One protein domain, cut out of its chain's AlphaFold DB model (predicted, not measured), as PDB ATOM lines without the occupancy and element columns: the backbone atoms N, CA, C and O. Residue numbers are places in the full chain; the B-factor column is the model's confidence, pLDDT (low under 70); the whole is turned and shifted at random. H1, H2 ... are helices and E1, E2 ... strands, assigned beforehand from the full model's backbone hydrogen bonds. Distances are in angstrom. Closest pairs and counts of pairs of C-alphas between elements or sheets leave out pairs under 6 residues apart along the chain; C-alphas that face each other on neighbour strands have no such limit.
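This is residues 270 to 347 of the 478 residues of the protein "TIGR02678 family protein" of Nitriliruptoraceae bacterium ZYF776 (UniProt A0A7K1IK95). What is the main picture? A small hairpin of two strands, E1 and E2, covers one end of H1 and one side of H3, while the short helix H2 crosses H1. Residues 270 to 281, with no named element, lie toward the opposite end of H1. What is it made of? The printed part has 78 residues, with H1, H2, H3, E1 and E2 in chain order, an antiparallel sheet E1 - E2, and the class mostly helix. It is compact, with a radius of gyration of the C-alphas of 12.6 A and spans of 37 by 25 by 22 A.

Where are the strands? E1 is residues 335 to 338; E2 is residues 342 to 346, 12.4 A long, ending at C-alpha 346 (-23.963, -7.238, 44.685). Where are the helices? H1, residues 282 to 299, begins at C-alpha 282 (-28.420, 9.264, 19.207) and is 25.4 A long. H2 is residues 310 to 316, and H3 is residues 319 to 331, 18.1 A long.

What joins the strands? The antiparallel hairpin E1 and E2 has N 337 and O 344 within hydrogen-bond range at 2.9 A. Residues 303 to 304 pair antiparallel with residues 342 to 343 of E2. Which helices come near the sheet? The closest C-alphas of H3 and E1, Gln 326 and Leu 336, are 6.0 A apart; those of H1 and E2, Leu 297 and Ala 345, are 6.3 A apart. How do the helices stand? With residues 290 to 298 alone, H1 touches H3 at a steep tilt of 39 degrees, the same way, closest at the C-alphas of Leu 294 and Ala 325, 6.6 A. With residues 286 to 293 alone, H1 touches H2, about perpendicular at 82 degrees, closest at the C-alphas of Ala 289 and Ala 312, 4.4 A. In H1, H2 and H3 every O i to N i+4 pair is within hydrogen-bond range.

How large is it? The two C-alphas farthest apart, those of Gly 280 and Asp 347, are 37.7 A apart. Is it unbroken and confident? The printed part has no cut and no long link, and no printed residue is under pLDDT 70.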
ATOM      1  N   PRO A 270     -36.792  17.472  32.012       85.62
ATOM      2  CA  PRO A 270     -36.519  18.398  30.909       85.62
ATOM      3  C   PRO A 270     -35.223  18.091  30.151       85.62
ATOM      4  O   PRO A 270     -35.113  18.357  28.958       85.62
ATOM      5  N   ARG A 271     -34.230  17.521  30.847       89.31
ATOM      6  CA  ARG A 271     -32.921  17.169  30.289       89.31
ATOM      7  C   ARG A 271     -32.955  16.128  29.172       89.31
ATOM      8  O   ARG A 271     -31.971  16.029  28.447       89.31
ATOM      9  N   TYR A 272     -34.024  15.346  29.060       88.44
ATOM     10  CA  TYR A 272     -34.156  14.314  28.032       88.44
ATOM     11  C   TYR A 272     -35.065  14.724  26.876       88.44
ATOM     12  O   TYR A 272     -35.249  13.926  25.959       88.44
ATOM     13  N   GLY A 273     -35.598  15.952  26.911       84.75
ATOM     14  CA  GLY A 273     -36.575  16.421  25.940       84.75
ATOM     15  C   GLY A 273     -37.815  15.530  25.890       84.75
ATOM     16  O   GLY A 273     -38.093  14.732  26.786       84.75
ATOM     17  N   THR A 274     -38.570  15.669  24.810       83.81
ATOM     18  CA  THR A 274     -39.699  14.795  24.506       83.81
ATOM     19  C   THR A 274     -39.225  13.482  23.882       83.81
ATOM     20  O   THR A 274     -38.105  13.363  23.382       83.81
ATOM     21  N   ALA A 275     -40.110  12.483  23.827       79.44
ATOM     22  CA  ALA A 275     -39.827  11.257  23.082       79.44
ATOM     23  C   ALA A 275     -39.469  11.540  21.611       79.44
ATOM     24  O   ALA A 275     -38.629  10.837  21.061       79.44
ATOM     25  N   HIS A 276     -40.054  12.584  21.010       77.12
ATOM     26  CA  HIS A 276     -39.757  13.008  19.645       77.12
ATOM     27  C   HIS A 276     -38.346  13.590  19.502       77.12
ATOM     28  O   HIS A 276     -37.659  13.243  18.551       77.12
ATOM     29  N   ASP A 277     -37.872  14.385  20.464       79.12
ATOM     30  CA  ASP A 277     -36.515  14.960  20.423       79.12
ATOM     31  C   ASP A 277     -35.427  13.872  20.474       79.12
ATOM     32  O   ASP A 277     -34.358  14.005  19.883       79.12
ATOM     33  N   ARG A 278     -35.722  12.741  21.130       83.81
ATOM     34  CA  ARG A 278     -34.846  11.553  21.145       83.81
ATOM     35  C   ARG A 278     -34.849  10.795  19.814       83.81
ATOM     36  O   ARG A 278     -33.985   9.942  19.575       83.81
ATOM     37  N   VAL A 279     -35.817  11.055  18.936       79.06
ATOM     38  CA  VAL A 279     -35.866  10.509  17.576       79.06
ATOM     39  C   VAL A 279     -35.019  11.402  16.667       79.06
ATOM     40  O   VAL A 279     -35.504  12.373  16.103       79.06
ATOM     41  N   GLY A 280     -33.736  11.063  16.519       80.94
ATOM     42  CA  GLY A 280     -32.797  11.772  15.637       80.94
ATOM     43  C   GLY A 280     -31.527  12.261  16.334       80.94
ATOM     44  O   GLY A 280     -30.560  12.580  15.649       80.94
ATOM     45  N   ASP A 281     -31.506  12.259  17.670       90.75
ATOM     46  CA  ASP A 281     -30.316  12.516  18.486       90.75
ATOM     47  C   ASP A 281     -29.896  11.234  19.229       90.75
ATOM     48  O   ASP A 281     -30.437  10.878  20.285       90.75
ATOM     49  N   ASP A 282     -28.940  10.512  18.644       89.19
ATOM     50  CA  ASP A 282     -28.420   9.264  19.207       89.19
ATOM     51  C   ASP A 282     -27.680   9.489  20.534       89.19
ATOM     52  O   ASP A 282     -27.725   8.624  21.412       89.19
ATOM     53  N   ASP A 283     -27.046  10.648  20.735       91.12
ATOM     54  CA  ASP A 283     -26.342  10.964  21.979       91.12
ATOM     55  C   ASP A 283     -27.335  11.178  23.124       91.12
ATOM     56  O   ASP A 283     -27.140  10.657  24.229       91.12
ATOM     57  N   LEU A 284     -28.431  11.901  22.869       92.31
ATOM     58  CA  LEU A 284     -29.510  12.091  23.837       92.31
ATOM     59  C   LEU A 284     -30.200  10.765  24.171       92.31
ATOM     60  O   LEU A 284     -30.431  10.473  25.349       92.31
ATOM     61  N   ARG A 285     -30.479   9.940  23.155       91.25
ATOM     62  CA  ARG A 285     -31.074   8.608  23.332       91.25
ATOM     63  C   ARG A 285     -30.175   7.694  24.159       91.25
ATOM     64  O   ARG A 285     -30.643   7.114  25.135       91.25
ATOM     65  N   ASN A 286     -28.889   7.614  23.820       92.94
ATOM     66  CA  ASN A 286     -27.914   6.802  24.546       92.94
ATOM     67  C   ASN A 286     -27.720   7.297  25.983       92.94
ATOM     68  O   ASN A 286     -27.612   6.486  26.901       92.94
ATOM     69  N   ARG A 287     -27.703   8.619  26.206       94.44
ATOM     70  CA  ARG A 287     -27.642   9.201  27.555       94.44
ATOM     71  C   ARG A 287     -28.862   8.804  28.380       94.44
ATOM     72  O   ARG A 287     -28.696   8.385  29.523       94.44
ATOM     73  N   TRP A 288     -30.065   8.923  27.820       94.31
ATOM     74  CA  TRP A 288     -31.296   8.537  28.505       94.31
ATOM     75  C   TRP A 288     -31.315   7.038  28.831       94.31
ATOM     76  O   TRP A 288     -31.457   6.684  29.999       94.31
ATOM     77  N   ALA A 289     -31.064   6.173  27.843       94.94
ATOM     78  CA  ALA A 289     -31.025   4.719  28.021       94.94
ATOM     79  C   ALA A 289     -29.993   4.288  29.075       94.94
ATOM     80  O   ALA A 289     -30.300   3.493  29.963       94.94
ATOM     81  N   ARG A 290     -28.789   4.880  29.041       95.94
ATOM     82  CA  ARG A 290     -27.754   4.674  30.062       95.94
ATOM     83  C   ARG A 290     -28.259   5.016  31.459       95.94
ATOM     84  O   ARG A 290     -28.017   4.251  32.383       95.94
ATOM     85  N   HIS A 291     -28.907   6.169  31.625       96.19
ATOM     86  CA  HIS A 291     -29.346   6.613  32.945       96.19
ATOM     87  C   HIS A 291     -30.463   5.710  33.469       96.19
ATOM     88  O   HIS A 291     -30.398   5.328  34.628       96.19
ATOM     89  N   GLN A 292     -31.419   5.298  32.631       94.81
ATOM     90  CA  GLN A 292     -32.460   4.355  33.056       94.81
ATOM     91  C   GLN A 292     -31.871   3.009  33.489       94.81
ATOM     92  O   GLN A 292     -32.163   2.554  34.590       94.81
ATOM     93  N   LEU A 293     -30.951   2.445  32.698       96.00
ATOM     94  CA  LEU A 293     -30.253   1.208  33.052       96.00
ATOM     95  C   LEU A 293     -29.505   1.325  34.389       96.00
ATOM     96  O   LEU A 293     -29.617   0.450  35.240       96.00
ATOM     97  N   LEU A 294     -28.715   2.388  34.577       97.00
ATOM     98  CA  LEU A 294     -27.898   2.541  35.785       97.00
ATOM     99  C   LEU A 294     -28.724   2.886  37.029       97.00
ATOM    100  O   LEU A 294     -28.318   2.515  38.126       97.00
ATOM    101  N   ARG A 295     -29.870   3.556  36.870       95.19
ATOM    102  CA  ARG A 295     -30.820   3.807  37.963       95.19
ATOM    103  C   ARG A 295     -31.367   2.503  38.513       95.19
ATOM    104  O   ARG A 295     -31.260   2.279  39.707       95.19
ATOM    105  N   GLU A 296     -31.892   1.645  37.643       94.06
ATOM    106  CA  GLU A 296     -32.399   0.333  38.053       94.06
ATOM    107  C   GLU A 296     -31.265  -0.520  38.627       94.06
ATOM    108  O   GLU A 296     -31.385  -1.051  39.723       94.06
ATOM    109  N   LEU A 297     -30.102  -0.557  37.972       95.19
ATOM    110  CA  LEU A 297     -28.984  -1.392  38.418       95.19
ATOM    111  C   LEU A 297     -28.402  -1.005  39.786       95.19
ATOM    112  O   LEU A 297     -27.893  -1.875  40.486       95.19
ATOM    113  N   LEU A 298     -28.408   0.281  40.145       94.44
ATOM    114  CA  LEU A 298     -27.840   0.766  41.410       94.44
ATOM    115  C   LEU A 298     -28.882   0.955  42.518       94.44
ATOM    116  O   LEU A 298     -28.492   1.078  43.678       94.44
ATOM    117  N   ASP A 299     -30.169   1.044  42.175       91.88
ATOM    118  CA  ASP A 299     -31.254   1.285  43.133       91.88
ATOM    119  C   ASP A 299     -32.107   0.037  43.394       91.88
ATOM    120  O   ASP A 299     -32.789  -0.017  44.419       91.88
ATOM    121  N   ASP A 300     -32.092  -0.962  42.507       91.31
ATOM    122  CA  ASP A 300     -32.926  -2.162  42.614       91.31
ATOM    123  C   ASP A 300     -32.114  -3.396  43.022       91.31
ATOM    124  O   ASP A 300     -30.975  -3.568  42.587       91.31
ATOM    125  N   PRO A 301     -32.694  -4.288  43.850       90.44
ATOM    126  CA  PRO A 301     -32.002  -5.493  44.311       90.44
ATOM    127  C   PRO A 301     -31.706  -6.468  43.164       90.44
ATOM    128  O   PRO A 301     -30.705  -7.186  43.204       90.44
ATOM    129  N   ALA A 302     -32.563  -6.481  42.142       93.00
ATOM    130  CA  ALA A 302     -32.359  -7.200  40.899       93.00
ATOM    131  C   ALA A 302     -33.025  -6.455  39.741       93.00
ATOM    132  O   ALA A 302     -34.119  -5.916  39.894       93.00
ATOM    133  N   VAL A 303     -32.373  -6.469  38.578       94.06
ATOM    134  CA  VAL A 303     -32.901  -5.895  37.337       94.06
ATOM    135  C   VAL A 303     -33.311  -7.033  36.418       94.06
ATOM    136  O   VAL A 303     -32.454  -7.726  35.862       94.06
ATOM    137  N   LEU A 304     -34.617  -7.235  36.280       92.75
ATOM    138  CA  LEU A 304     -35.192  -8.232  35.383       92.75
ATOM    139  C   LEU A 304     -35.194  -7.673  33.958       92.75
ATOM    140  O   LEU A 304     -35.686  -6.573  33.712       92.75
ATOM    141  N   ARG A 305     -34.590  -8.399  33.012       93.00
ATOM    142  CA  ARG A 305     -34.383  -7.875  31.652       93.00
ATOM    143  C   ARG A 305     -35.670  -7.705  30.858       93.00
ATOM    144  O   ARG A 305     -35.744  -6.818  30.020       93.00
ATOM    145  N   ASP A 306     -36.670  -8.529  31.125       91.38
ATOM    146  CA  ASP A 306     -38.003  -8.425  30.531       91.38
ATOM    147  C   ASP A 306     -38.797  -7.206  31.035       91.38
ATOM    148  O   ASP A 306     -39.738  -6.770  30.375       91.38
ATOM    149  N   GLN A 307     -38.395  -6.628  32.172       89.69
ATOM    150  CA  GLN A 307     -38.980  -5.415  32.746       89.69
ATOM    151  C   GLN A 307     -38.206  -4.141  32.387       89.69
ATOM    152  O   GLN A 307     -38.713  -3.038  32.608       89.69
ATOM    153  N   LEU A 308     -37.004  -4.270  31.813       91.88
ATOM    154  CA  LEU A 308     -36.230  -3.123  31.350       91.88
ATOM    155  C   LEU A 308     -36.944  -2.404  30.204       91.88
ATOM    156  O   LEU A 308     -37.558  -3.006  29.321       91.88
ATOM    157  N   LEU A 309     -36.774  -1.082  30.165       91.62
ATOM    158  CA  LEU A 309     -37.168  -0.297  29.000       91.62
ATOM    159  C   LEU A 309     -36.436  -0.816  27.744       91.62
ATOM    160  O   LEU A 309     -35.217  -1.014  27.810       91.62
ATOM    161  N   PRO A 310     -37.117  -0.969  26.590       92.56
ATOM    162  CA  PRO A 310     -36.511  -1.538  25.384       92.56
ATOM    163  C   PRO A 310     -35.217  -0.843  24.948       92.56
ATOM    164  O   PRO A 310     -34.269  -1.488  24.509       92.56
ATOM    165  N   GLU A 311     -35.135   0.480  25.092       92.56
ATOM    166  CA  GLU A 311     -33.927   1.234  24.761       92.56
ATOM    167  C   GLU A 311     -32.790   1.006  25.765       92.56
ATOM    168  O   GLU A 311     -31.621   1.030  25.376       92.56
ATOM    169  N   ALA A 312     -33.110   0.792  27.046       94.44
ATOM    170  CA  ALA A 312     -32.128   0.475  28.081       94.44
ATOM    171  C   ALA A 312     -31.560  -0.941  27.889       94.44
ATOM    172  O   ALA A 312     -30.343  -1.121  27.987       94.44
ATOM    173  N   ASP A 313     -32.408  -1.911  27.537       95.56
ATOM    174  CA  ASP A 313     -31.986  -3.276  27.203       95.56
ATOM    175  C   ASP A 313     -31.137  -3.311  25.918       95.56
ATOM    176  O   ASP A 313     -30.020  -3.835  25.913       95.56
ATOM    177  N   ALA A 314     -31.567  -2.614  24.860       94.81
ATOM    178  CA  ALA A 314     -30.774  -2.476  23.636       94.81
ATOM    179  C   ALA A 314     -29.416  -1.792  23.889       94.81
ATOM    180  O   ALA A 314     -28.398  -2.171  23.305       94.81
ATOM    181  N   TYR A 315     -29.371  -0.790  24.775       95.62
ATOM    182  CA  TYR A 315     -28.120  -0.149  25.181       95.62
ATOM    183  C   TYR A 315     -27.201  -1.121  25.932       95.62
ATOM    184  O   TYR A 315     -25.998  -1.161  25.648       95.62
ATOM    185  N   LEU A 316     -27.749  -1.927  26.848       95.94
ATOM    186  CA  LEU A 316     -27.023  -2.969  27.578       95.94
ATOM    187  C   LEU A 316     -26.400  -4.012  26.632       95.94
ATOM    188  O   LEU A 316     -25.288  -4.477  26.891       95.94
ATOM    189  N   ASP A 317     -27.046  -4.324  25.510       95.62
ATOM    190  CA  ASP A 317     -26.522  -5.248  24.495       95.62
ATOM    191  C   ASP A 317     -25.344  -4.681  23.678       95.62
ATOM    192  O   ASP A 317     -24.635  -5.420  22.979       95.62
ATOM    193  N   THR A 318     -25.022  -3.394  23.821       96.56
ATOM    194  CA  THR A 318     -23.823  -2.808  23.209       96.56
ATOM    195  C   THR A 318     -22.555  -3.074  24.043       96.56
ATOM    196  O   THR A 318     -22.605  -3.135  25.276       96.56
ATOM    197  N   PRO A 319     -21.357  -3.172  23.423       96.62
ATOM    198  CA  PRO A 319     -20.095  -3.265  24.170       96.62
ATOM    199  C   PRO A 319     -19.875  -2.088  25.131       96.62
ATOM    200  O   PRO A 319     -19.357  -2.266  26.234       96.62
ATOM    201  N   THR A 320     -20.294  -0.886  24.722       95.75
ATOM    202  CA  THR A 320     -20.203   0.328  25.539       95.75
ATOM    203  C   THR A 320     -21.118   0.246  26.753       95.75
ATOM    204  O   THR A 320     -20.643   0.494  27.859       95.75
ATOM    205  N   GLY A 321     -22.382  -0.145  26.572       95.81
ATOM    206  CA  GLY A 321     -23.342  -0.290  27.665       95.81
ATOM    207  C   GLY A 321     -22.883  -1.307  28.701       95.81
ATOM    208  O   GLY A 321     -22.822  -0.978  29.885       95.81
ATOM    209  N   ARG A 322     -22.408  -2.485  28.266       96.12
ATOM    210  CA  ARG A 322     -21.828  -3.494  29.175       96.12
ATOM    211  C   ARG A 322     -20.664  -2.956  29.999       96.12
ATOM    212  O   ARG A 322     -20.617  -3.180  31.205       96.12
ATOM    213  N   ARG A 323     -19.722  -2.258  29.356       97.19
ATOM    214  CA  ARG A 323     -18.550  -1.687  30.037       97.19
ATOM    215  C   ARG A 323     -18.955  -0.594  31.023       97.19
ATOM    216  O   ARG A 323     -18.399  -0.524  32.110       97.19
ATOM    217  N   VAL A 324     -19.910   0.255  30.648       96.75
ATOM    218  CA  VAL A 324     -20.419   1.330  31.506       96.75
ATOM    219  C   VAL A 324     -21.144   0.766  32.727       96.75
ATOM    220  O   VAL A 324     -20.866   1.230  33.829       96.75
ATOM    221  N   ALA A 325     -21.999  -0.245  32.555       96.75
ATOM    222  CA  ALA A 325     -22.670  -0.933  33.658       96.75
ATOM    223  C   ALA A 325     -21.665  -1.573  34.622       96.75
ATOM    224  O   ALA A 325     -21.706  -1.314  35.823       96.75
ATOM    225  N   GLN A 326     -20.702  -2.334  34.093       97.44
ATOM    226  CA  GLN A 326     -19.660  -2.961  34.907       97.44
ATOM    227  C   GLN A 326     -18.824  -1.928  35.670       97.44
ATOM    228  O   GLN A 326     -18.583  -2.102  36.862       97.44
ATOM    229  N   GLN A 327     -18.417  -0.841  35.008       97.25
ATOM    230  CA  GLN A 327     -17.636   0.213  35.648       97.25
ATOM    231  C   GLN A 327     -18.439   0.938  36.729       97.25
ATOM    232  O   GLN A 327     -17.901   1.180  37.794       97.25
ATOM    233  N   ALA A 328     -19.709   1.272  36.488       97.19
ATOM    234  CA  ALA A 328     -20.528   1.975  37.475       97.19
ATOM    235  C   ALA A 328     -20.726   1.143  38.756       97.19
ATOM    236  O   ALA A 328     -20.624   1.675  39.858       97.19
ATOM    237  N   VAL A 329     -20.944  -0.169  38.619       97.38
ATOM    238  CA  VAL A 329     -21.067  -1.081  39.768       97.38
ATOM    239  C   VAL A 329     -19.726  -1.241  40.498       97.38
ATOM    240  O   VAL A 329     -19.686  -1.186  41.726       97.38
ATOM    241  N   ALA A 330     -18.615  -1.346  39.761       96.56
ATOM    242  CA  ALA A 330     -17.275  -1.387  40.347       96.56
ATOM    243  C   ALA A 330     -16.890  -0.067  41.046       96.56
ATOM    244  O   ALA A 330     -16.279  -0.095  42.113       96.56
ATOM    245  N   ASP A 331     -17.286   1.083  40.489       96.69
ATOM    246  CA  ASP A 331     -17.085   2.410  41.084       96.69
ATOM    247  C   ASP A 331     -17.788   2.510  42.451       96.69
ATOM    248  O   ASP A 331     -17.254   3.108  43.382       96.69
ATOM    249  N   ALA A 332     -18.951   1.866  42.598       95.81
ATOM    250  CA  ALA A 332     -19.674   1.741  43.863       95.81
ATOM    251  C   ALA A 332     -19.087   0.673  44.815       95.81
ATOM    252  O   ALA A 332     -19.609   0.451  45.908       95.81
ATOM    253  N   GLY A 333     -18.008  -0.013  44.423       95.19
ATOM    254  CA  GLY A 333     -17.391  -1.091  45.200       95.19
ATOM    255  C   GLY A 333     -18.271  -2.335  45.332       95.19
ATOM    256  O   GLY A 333     -18.174  -3.034  46.344       95.19
ATOM    257  N   MET A 334     -19.133  -2.574  44.343       95.88
ATOM    258  CA  MET A 334     -20.018  -3.731  44.222       95.88
ATOM    259  C   MET A 334     -19.546  -4.652  43.084       95.88
ATOM    260  O   MET A 334     -18.704  -4.281  42.263       95.88
ATOM    261  N   VAL A 335     -20.102  -5.863  43.014       95.56
ATOM    262  CA  VAL A 335     -19.822  -6.839  41.951       95.56
ATOM    263  C   VAL A 335     -21.043  -6.976  41.052       95.56
ATOM    264  O   VAL A 335     -22.135  -7.261  41.531       95.56
ATOM    265  N   LEU A 336     -20.859  -6.785  39.744       96.75
ATOM    266  CA  LEU A 336     -21.921  -7.001  38.766       96.75
ATOM    267  C   LEU A 336     -21.966  -8.474  38.359       96.75
ATOM    268  O   LEU A 336     -21.082  -8.948  37.643       96.75
ATOM    269  N   GLU A 337     -23.030  -9.165  38.745       95.25
ATOM    270  CA  GLU A 337     -23.382 -10.461  38.178       95.25
ATOM    271  C   GLU A 337     -24.412 -10.283  37.062       95.25
ATOM    272  O   GLU A 337     -25.358  -9.501  37.170       95.25
ATOM    273  N   ARG A 338     -24.207 -10.993  35.951       94.06
ATOM    274  CA  ARG A 338     -25.082 -10.917  34.780       94.06
ATOM    275  C   ARG A 338     -25.485 -12.311  34.354       94.06
ATOM    276  O   ARG A 338     -24.633 -13.116  33.975       94.06
ATOM    277  N   HIS A 339     -26.781 -12.535  34.339       92.12
ATOM    278  CA  HIS A 339     -27.410 -13.713  33.781       92.12
ATOM    279  C   HIS A 339     -28.149 -13.330  32.499       92.12
ATOM    280  O   HIS A 339     -28.245 -12.153  32.146       92.12
ATOM    281  N   ALA A 340     -28.649 -14.332  31.775       90.81
ATOM    282  CA  ALA A 340     -29.407 -14.089  30.552       90.81
ATOM    283  C   ALA A 340     -30.674 -13.257  30.811       90.81
ATOM    284  O   ALA A 340     -31.026 -12.451  29.960       90.81
ATOM    285  N   GLU A 341     -31.295 -13.427  31.982       93.38
ATOM    286  CA  GLU A 341     -32.606 -12.866  32.342       93.38
ATOM    287  C   GLU A 341     -32.536 -11.788  33.436       93.38
ATOM    288  O   GLU A 341     -33.472 -11.011  33.594       93.38
ATOM    289  N   VAL A 342     -31.431 -11.707  34.190       95.25
ATOM    290  CA  VAL A 342     -31.314 -10.808  35.349       95.25
ATOM    291  C   VAL A 342     -29.911 -10.224  35.506       95.25
ATOM    292  O   VAL A 342     -28.909 -10.902  35.262       95.25
ATOM    293  N   LEU A 343     -29.836  -8.969  35.952       96.00
ATOM    294  CA  LEU A 343     -28.608  -8.331  36.425       96.00
ATOM    295  C   LEU A 343     -28.686  -8.062  37.929       96.00
ATOM    296  O   LEU A 343     -29.725  -7.644  38.436       96.00
ATOM    297  N   LEU A 344     -27.569  -8.270  38.625       95.12
ATOM    298  CA  LEU A 344     -27.457  -8.086  40.071       95.12
ATOM    299  C   LEU A 344     -26.222  -7.236  40.387       95.12
ATOM    300  O   LEU A 344     -25.101  -7.616  40.041       95.12
ATOM    301  N   ALA A 345     -26.414  -6.107  41.069       95.44
ATOM    302  CA  ALA A 345     -25.327  -5.335  41.666       95.44
ATOM    303  C   ALA A 345     -25.150  -5.766  43.128       95.44
ATOM    304  O   ALA A 345     -25.928  -5.406  44.007       95.44
ATOM    305  N   ILE A 346     -24.137  -6.587  43.388       92.62
ATOM    306  CA  ILE A 346     -23.963  -7.238  44.685       92.62
ATOM    307  C   ILE A 346     -22.996  -6.436  45.540       92.62
ATOM    308  O   ILE A 346     -21.791  -6.385  45.276       92.62
ATOM    309  N   ASP A 347     -23.519  -5.867  46.619       92.06
ATOM    310  CA  ASP A 347     -22.701  -5.297  47.677       92.06
ATOM    311  C   ASP A 347     -22.324  -6.366  48.709       92.06
ATOM    312  O   ASP A 347     -23.085  -6.676  49.627       92.06
TER     313      ASP A 347